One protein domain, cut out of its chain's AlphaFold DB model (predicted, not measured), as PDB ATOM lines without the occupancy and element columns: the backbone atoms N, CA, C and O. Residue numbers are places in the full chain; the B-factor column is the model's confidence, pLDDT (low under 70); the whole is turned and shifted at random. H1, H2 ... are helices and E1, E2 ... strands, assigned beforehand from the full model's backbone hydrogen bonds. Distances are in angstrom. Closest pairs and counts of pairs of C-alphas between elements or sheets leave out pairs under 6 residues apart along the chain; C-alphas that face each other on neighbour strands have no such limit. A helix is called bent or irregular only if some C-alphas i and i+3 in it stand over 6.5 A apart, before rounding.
ATOM      1  N   ILE A   3      46.594   4.206 -37.599       95.19
ATOM      2  CA  ILE A   3      45.772   2.996 -37.738       95.19
ATOM      3  C   ILE A   3      44.424   3.377 -38.357       95.19
ATOM      4  O   ILE A   3      43.760   4.294 -37.890       95.19
ATOM      5  N   ALA A   4      43.995   2.672 -39.405       96.31
ATOM      6  CA  ALA A   4      42.641   2.831 -39.938       96.31
ATOM      7  C   ALA A   4      41.610   2.271 -38.945       96.31
ATOM      8  O   ALA A   4      41.808   1.177 -38.414       96.31
ATOM      9  N   LEU A   5      40.503   2.982 -38.724       96.12
ATOM     10  CA  LEU A   5      39.465   2.569 -37.775       96.12
ATOM     11  C   LEU A   5      38.869   1.202 -38.136       96.12
ATOM     12  O   LEU A   5      38.649   0.388 -37.247       96.12
ATOM     13  N   GLU A   6      38.688   0.921 -39.428       95.75
ATOM     14  CA  GLU A   6      38.285  -0.401 -39.926       95.75
ATOM     15  C   GLU A   6      39.210  -1.513 -39.414       95.75
ATOM     16  O   GLU A   6      38.747  -2.453 -38.776       95.75
ATOM     17  N   LYS A   7      40.529  -1.361 -39.587       95.44
ATOM     18  CA  LYS A   7      41.507  -2.343 -39.094       95.44
ATOM     19  C   LYS A   7      41.466  -2.474 -37.577       95.44
ATOM     20  O   LYS A   7      41.643  -3.564 -37.046       95.44
ATOM     21  N   PHE A   8      41.235  -1.375 -36.863       95.50
ATOM     22  CA  PHE A   8      41.142  -1.434 -35.409       95.50
ATOM     23  C   PHE A   8      39.909  -2.230 -34.949       95.50
ATOM     24  O   PHE A   8      40.016  -3.026 -34.021       95.50
ATOM     25  N   LEU A   9      38.780  -2.082 -35.649       95.31
ATOM     26  CA  LEU A   9      37.558  -2.869 -35.442       95.31
ATOM     27  C   LEU A   9      37.704  -4.346 -35.854       95.31
ATOM     28  O   LEU A   9      36.947  -5.183 -35.376       95.31
ATOM     29  N   GLU A  10      38.652  -4.683 -36.731       95.56
ATOM     30  CA  GLU A  10      38.998  -6.078 -37.057       95.56
ATOM     31  C   GLU A  10      39.898  -6.718 -35.986       95.56
ATOM     32  O   GLU A  10      39.813  -7.917 -35.729       95.56
ATOM     33  N   MET A  11      40.771  -5.922 -35.362       94.25
ATOM     34  CA  MET A  11      41.738  -6.382 -34.359       94.25
ATOM     35  C   MET A  11      41.166  -6.440 -32.935       94.25
ATOM     36  O   MET A  11      41.718  -7.140 -32.085       94.25
ATOM     37  N   ALA A  12      40.100  -5.689 -32.652       94.50
ATOM     38  CA  ALA A  12      39.480  -5.573 -31.335       94.50
ATOM     39  C   ALA A  12      37.948  -5.529 -31.438       94.50
ATOM     40  O   ALA A  12      37.397  -5.185 -32.479       94.50
ATOM     41  N   SER A  13      37.241  -5.844 -30.347       94.81
ATOM     42  CA  SER A  13      35.782  -5.696 -30.320       94.81
ATOM     43  C   SER A  13      35.374  -4.225 -30.453       94.81
ATOM     44  O   SER A  13      36.076  -3.324 -29.993       94.81
ATOM     45  N   GLU A  14      34.198  -3.973 -31.035       94.50
ATOM     46  CA  GLU A  14      33.638  -2.619 -31.146       94.50
ATOM     47  C   GLU A  14      33.536  -1.925 -29.783       94.50
ATOM     48  O   GLU A  14      33.871  -0.752 -29.675       94.50
ATOM     49  N   GLU A  15      33.142  -2.654 -28.736       95.69
ATOM     50  CA  GLU A  15      33.091  -2.144 -27.361       95.69
ATOM     51  C   GLU A  15      34.458  -1.618 -26.914       95.69
ATOM     52  O   GLU A  15      34.557  -0.507 -26.397       95.69
ATOM     53  N   LYS A  16      35.534  -2.365 -27.196       94.75
ATOM     54  CA  LYS A  16      36.894  -1.951 -26.845       94.75
ATOM     55  C   LYS A  16      37.341  -0.725 -27.630       94.75
ATOM     56  O   LYS A  16      37.957   0.178 -27.064       94.75
ATOM     57  N   VAL A  17      37.022  -0.672 -28.920       95.31
ATOM     58  CA  VAL A  17      37.300   0.503 -29.756       95.31
ATOM     59  C   VAL A  17      36.524   1.716 -29.239       95.31
ATOM     60  O   VAL A  17      37.102   2.793 -29.100       95.31
ATOM     61  N   SER A  18      35.253   1.532 -28.870       95.56
ATOM     62  CA  SER A  18      34.395   2.565 -28.287       95.56
ATOM     63  C   SER A  18      34.959   3.102 -26.969       95.56
ATOM     64  O   SER A  18      34.994   4.315 -26.772       95.56
ATOM     65  N   GLU A  19      35.450   2.237 -26.076       95.06
ATOM     66  CA  GLU A  19      36.128   2.662 -24.844       95.06
ATOM     67  C   GLU A  19      37.329   3.568 -25.151       95.06
ATOM     68  O   GLU A  19      37.458   4.645 -24.567       95.06
ATOM     69  N   VAL A  20      38.181   3.172 -26.101       94.38
ATOM     70  CA  VAL A  20      39.403   3.912 -26.454       94.38
ATOM     71  C   VAL A  20      39.089   5.277 -27.068       94.38
ATOM     72  O   VAL A  20      39.706   6.275 -26.697       94.38
ATOM     73  N   ILE A  21      38.120   5.361 -27.980       94.81
ATOM     74  CA  ILE A  21      37.762   6.640 -28.612       94.81
ATOM     75  C   ILE A  21      36.936   7.540 -27.676       94.81
ATOM     76  O   ILE A  21      36.999   8.764 -27.794       94.81
ATOM     77  N   SER A  22      36.217   6.977 -26.693       94.50
ATOM     78  CA  SER A  22      35.402   7.751 -25.736       94.50
ATOM     79  C   SER A  22      36.226   8.689 -24.844       94.50
ATOM     80  O   SER A  22      35.752   9.763 -24.450       94.50
ATOM     81  N   VAL A  23      37.481   8.323 -24.566       93.44
ATOM     82  CA  VAL A  23      38.405   9.125 -23.751       93.44
ATOM     83  C   VAL A  23      39.156  10.183 -24.560       93.44
ATOM     84  O   VAL A  23      39.856  11.007 -23.971       93.44
ATOM     85  N   PHE A  24      38.985  10.218 -25.887       94.44
ATOM     86  CA  PHE A  24      39.596  11.233 -26.743       94.44
ATOM     87  C   PHE A  24      39.179  12.646 -26.322       94.44
ATOM     88  O   PHE A  24      38.027  12.890 -25.946       94.44
ATOM     89  N   LYS A  25      40.116  13.593 -26.383       92.75
ATOM     90  CA  LYS A  25      39.867  14.997 -26.053       92.75
ATOM     91  C   LYS A  25      40.534  15.909 -27.066       92.75
ATOM     92  O   LYS A  25      41.746  15.844 -27.246       92.75
ATOM     93  N   CYS A  26      39.759  16.814 -27.660       92.38
ATOM     94  CA  CYS A  26      40.271  17.811 -28.595       92.38
ATOM     95  C   CYS A  26      39.855  19.215 -28.146       92.38
ATOM     96  O   CYS A  26      38.735  19.657 -28.375       92.38
ATOM     97  N   LYS A  27      40.781  19.956 -27.519       90.94
ATOM     98  CA  LYS A  27      40.522  21.345 -27.088       90.94
ATOM     99  C   LYS A  27      40.380  22.325 -28.256       90.94
ATOM    100  O   LYS A  27      39.793  23.385 -28.087       90.94
ATOM    101  N   LYS A  28      40.992  22.003 -29.399       93.56
ATOM    102  CA  LYS A  28      41.046  22.887 -30.568       93.56
ATOM    103  C   LYS A  28      39.723  22.903 -31.327       93.56
ATOM    104  O   LYS A  28      39.350  23.947 -31.845       93.56
ATOM    105  N   ASP A  29      39.060  21.753 -31.397       94.00
ATOM    106  CA  ASP A  29      37.838  21.578 -32.167       94.00
ATOM    107  C   ASP A  29      36.921  20.532 -31.497       94.00
ATOM    108  O   ASP A  29      37.204  19.327 -31.564       94.00
ATOM    109  N   PRO A  30      35.837  20.969 -30.830       94.31
ATOM    110  CA  PRO A  30      34.895  20.065 -30.182       94.31
ATOM    111  C   PRO A  30      34.098  19.221 -31.185       94.31
ATOM    112  O   PRO A  30      33.637  18.142 -30.817       94.31
ATOM    113  N   ASP A  31      33.954  19.650 -32.443       95.00
ATOM    114  CA  ASP A  31      33.243  18.862 -33.453       95.00
ATOM    115  C   ASP A  31      34.038  17.613 -33.836       95.00
ATOM    116  O   ASP A  31      33.442  16.555 -34.045       95.00
ATOM    117  N   ILE A  32      35.373  17.695 -33.847       94.12
ATOM    118  CA  ILE A  32      36.244  16.524 -34.022       94.12
ATOM    119  C   ILE A  32      36.093  15.575 -32.829       94.12
ATOM    120  O   ILE A  32      35.931  14.372 -33.028       94.12
ATOM    121  N   GLU A  33      36.095  16.094 -31.594       95.38
ATOM    122  CA  GLU A  33      35.883  15.260 -30.400       95.38
ATOM    123  C   GLU A  33      34.541  14.517 -30.469       95.38
ATOM    124  O   GLU A  33      34.505  13.295 -30.316       95.38
ATOM    125  N   ASN A  34      33.455  15.235 -30.758       95.56
ATOM    126  CA  ASN A  34      32.115  14.658 -30.876       95.56
ATOM    127  C   ASN A  34      32.023  13.669 -32.048       95.56
ATOM    128  O   ASN A  34      31.380  12.626 -31.947       95.56
ATOM    129  N   PHE A  35      32.685  13.957 -33.173       95.75
ATOM    130  CA  PHE A  35      32.730  13.039 -34.307       95.75
ATOM    131  C   PHE A  35      33.391  11.711 -33.934       95.75
ATOM    132  O   PHE A  35      32.815  10.655 -34.199       95.75
ATOM    133  N   ILE A  36      34.569  11.766 -33.308       95.75
ATOM    134  CA  ILE A  36      35.325  10.577 -32.908       95.75
ATOM    135  C   ILE A  36      34.518   9.725 -31.924       95.75
ATOM    136  O   ILE A  36      34.466   8.512 -32.089       95.75
ATOM    137  N   LYS A  37      33.829  10.345 -30.959       95.12
ATOM    138  CA  LYS A  37      33.060   9.629 -29.929       95.12
ATOM    139  C   LYS A  37      31.752   9.038 -30.433       95.12
ATOM    140  O   LYS A  37      31.457   7.885 -30.141       95.12
ATOM    141  N   ASP A  38      30.990   9.812 -31.200       94.31
ATOM    142  CA  ASP A  38      29.589   9.479 -31.468       94.31
ATOM    143  C   ASP A  38      29.358   8.950 -32.888       94.31
ATOM    144  O   ASP A  38      28.369   8.264 -33.153       94.31
ATOM    145  N   LYS A  39      30.225   9.309 -33.846       95.88
ATOM    146  CA  LYS A  39      29.948   9.136 -35.284       95.88
ATOM    147  C   LYS A  39      30.955   8.261 -36.015       95.88
ATOM    148  O   LYS A  39      30.554   7.627 -36.990       95.88
ATOM    149  N   ALA A  40      32.214   8.206 -35.581       96.06
ATOM    150  CA  ALA A  40      33.294   7.565 -36.332       96.06
ATOM    151  C   ALA A  40      32.995   6.096 -36.674       96.06
ATOM    152  O   ALA A  40      33.027   5.725 -37.846       96.06
ATOM    153  N   ILE A  41      32.583   5.286 -35.691       95.69
ATOM    154  CA  ILE A  41      32.238   3.868 -35.908       95.69
ATOM    155  C   ILE A  41      31.033   3.722 -36.854       95.69
ATOM    156  O   ILE A  41      31.051   2.915 -37.785       95.69
ATOM    157  N   ILE A  42      29.985   4.529 -36.657       95.50
ATOM    158  CA  ILE A  42      28.774   4.496 -37.494       95.50
ATOM    159  C   ILE A  42      29.110   4.860 -38.944       95.50
ATOM    160  O   ILE A  42      28.558   4.279 -39.881       95.50
ATOM    161  N   TYR A  43      29.978   5.849 -39.137       96.25
ATOM    162  CA  TYR A  43      30.353   6.341 -40.458       96.25
ATOM    163  C   TYR A  43      31.256   5.354 -41.188       96.25
ATOM    164  O   TYR A  43      31.058   5.169 -42.390       96.25
ATOM    165  N   GLU A  44      32.157   4.683 -40.468       94.69
ATOM    166  CA  GLU A  44      32.989   3.605 -41.003       94.69
ATOM    167  C   GLU A  44      32.106   2.455 -41.513       94.69
ATOM    168  O   GLU A  44      32.184   2.070 -42.677       94.69
ATOM    169  N   ARG A  45      31.142   2.005 -40.697       91.56
ATOM    170  CA  ARG A  45      30.183   0.946 -41.070       91.56
ATOM    171  C   ARG A  45      29.318   1.285 -42.274       91.56
ATOM    172  O   ARG A  45      28.944   0.405 -43.041       91.56
ATOM    173  N   LYS A  46      28.956   2.559 -42.421       95.19
ATOM    174  CA  LYS A  46      28.128   3.041 -43.534       95.19
ATOM    175  C   LYS A  46      28.948   3.418 -44.768       95.19
ATOM    176  O   LYS A  46      28.368   3.973 -45.697       95.19
ATOM    177  N   ALA A  47      30.266   3.188 -44.760       91.88
ATOM    178  CA  ALA A  47      31.194   3.658 -45.790       91.88
ATOM    179  C   ALA A  47      31.026   5.160 -46.113       91.88
ATOM    180  O   ALA A  47      31.274   5.611 -47.229       91.88
ATOM    181  N   LYS A  48      30.572   5.949 -45.129       93.69
ATOM    182  CA  LYS A  48      30.295   7.385 -45.276       93.69
ATOM    183  C   LYS A  48      31.564   8.215 -45.112       93.69
ATOM    184  O   LYS A  48      31.675   9.302 -45.672       93.69
ATOM    185  N   SER A  49      32.500   7.726 -44.309       91.56
ATOM    186  CA  SER A  49      33.818   8.314 -44.112       91.56
ATOM    187  C   SER A  49      34.793   7.214 -43.716       91.56
ATOM    188  O   SER A  49      34.393   6.266 -43.043       91.56
ATOM    189  N   ARG A  50      36.051   7.354 -44.139       93.69
ATOM    190  CA  ARG A  50      37.158   6.509 -43.691       93.69
ATOM    191  C   ARG A  50      37.919   7.251 -42.608       93.69
ATOM    192  O   ARG A  50      38.473   8.318 -42.873       93.69
ATOM    193  N   THR A  51      37.955   6.686 -41.409       95.31
ATOM    194  CA  THR A  51      38.607   7.313 -40.257       95.31
ATOM    195  C   THR A  51      39.985   6.700 -40.038       95.31
ATOM    196  O   THR A  51      40.144   5.480 -40.035       95.31
ATOM    197  N   HIS A  52      40.991   7.548 -39.837       95.69
ATOM    198  CA  HIS A  52      42.328   7.128 -39.433       95.69
ATOM    199  C   HIS A  52      42.622   7.731 -38.068       95.69
ATOM    200  O   HIS A  52      42.387   8.916 -37.865       95.69
ATOM    201  N   LEU A  53      43.111   6.896 -37.162       95.06
ATOM    202  CA  LEU A  53      43.460   7.242 -35.796       95.06
ATOM    203  C   LEU A  53      44.976   7.357 -35.676       95.06
ATOM    204  O   LEU A  53      45.719   6.498 -36.163       95.06
ATOM    205  N   ILE A  54      45.435   8.395 -34.997       95.06
ATOM    206  CA  ILE A  54      46.832   8.645 -34.679       95.06
ATOM    207  C   ILE A  54      47.023   8.379 -33.195       95.06
ATOM    208  O   ILE A  54      46.476   9.074 -32.349       95.06
ATOM    209  N   PHE A  55      47.848   7.393 -32.877       93.12
ATOM    210  CA  PHE A  55      48.312   7.121 -31.524       93.12
ATOM    211  C   PHE A  55      49.687   7.750 -31.298       93.12
ATOM    212  O   PHE A  55      50.531   7.727 -32.202       93.12
TER     213      PHE A  55
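AT A GLANCE: This is residues 3 to 55 of the 63 residues of an uncharacterized protein of Desulfallas geothermicus DSM 3669 (UniProt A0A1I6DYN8). The longest helix, H3, kinked partway along, lies side by side with the shorter H2 in a loose helical hairpin, and the short helix H1 sits at the end of this hairpin where H2 begins and H3 ends, steeply tilted to both. After H3 the chain turns back to a short strand, E1, which runs beside the first printed residues, 3 to 4, away from H2 and H3. The printed part has 53 residues with three named helices and one named strand, in the order H1, H2, H3, E1, and its class is mostly helix. It is compact, with a radius of gyration of the C-alphas of 10.5 A, and spans 29 by 21 by 17 A.

IN THESE COORDINATES: H3 is residues 30 to 45, 22.5 A from first to last C-alpha, from C-alpha 30 at (34.895, 20.065, -30.182) to C-alpha 45 at (30.183, 0.946, -41.070). It is irregular, with C-alphas 38 and 41 at 7.6 A from each other, and it has a kink of 56 degrees near residue 39. H2 is residues 14 to 22, 11.8 A long. H1 is residues 5 to 11, 9.8 A long, and begins with C-alpha 5 at (39.465, 2.569, -37.775). E1 is residues 52 to 54, 6.7 A long, and ends with C-alpha 54 at (46.832, 8.645, -34.679).

HOW THE PARTS SIT: H2 and H3 form a helical hairpin: they touch, and run opposite ways at a shallow tilt of 15 degrees. Their closest C-alphas, those of Ser 22 and Lys 37, are 5.2 A apart, and H3 touches H2 with residues 36 to 37 alone. H1 and H3 only just touch, with 3 pairs of C-alphas within 8 A, and H3 does so with residues 41 to 44 alone. The closest C-alphas there are those of Glu 6 and Glu 44, at 6.7 A, and the two helices run the same way at a steep tilt of 59 degrees. H1 and H2 are close but not clearly touching: their closest C-alphas, those of Leu 9 and Val 17, are 6.6 A apart, and they run opposite ways at a steep tilt of 47 degrees. E1 pairs with no named strand, but its residues 52 to 53 pair antiparallel with residues 3 to 4. The closest C-alphas of H1 and E1, those of Leu 5 and His 52, are 5.6 A apart. E1 is apart from H2 and from H3. In H1 and H2 every O i to N i+4 pair is within hydrogen-bond range; in H3, 9 of 12 are.

THE WHOLE: The two C-alphas farthest apart are those of Glu 10 and Lys 28, at 29.8 A, while the first and last printed C-alphas, of Ile 3 and Phe 55, are 7.9 A apart. The printed part has no cut. The link from H1 to H2 is tight, and those from H2 to H3 and from H3 to E1 are short. The mean pLDDT of the printed part is 94.6, and no printed residue is under 70.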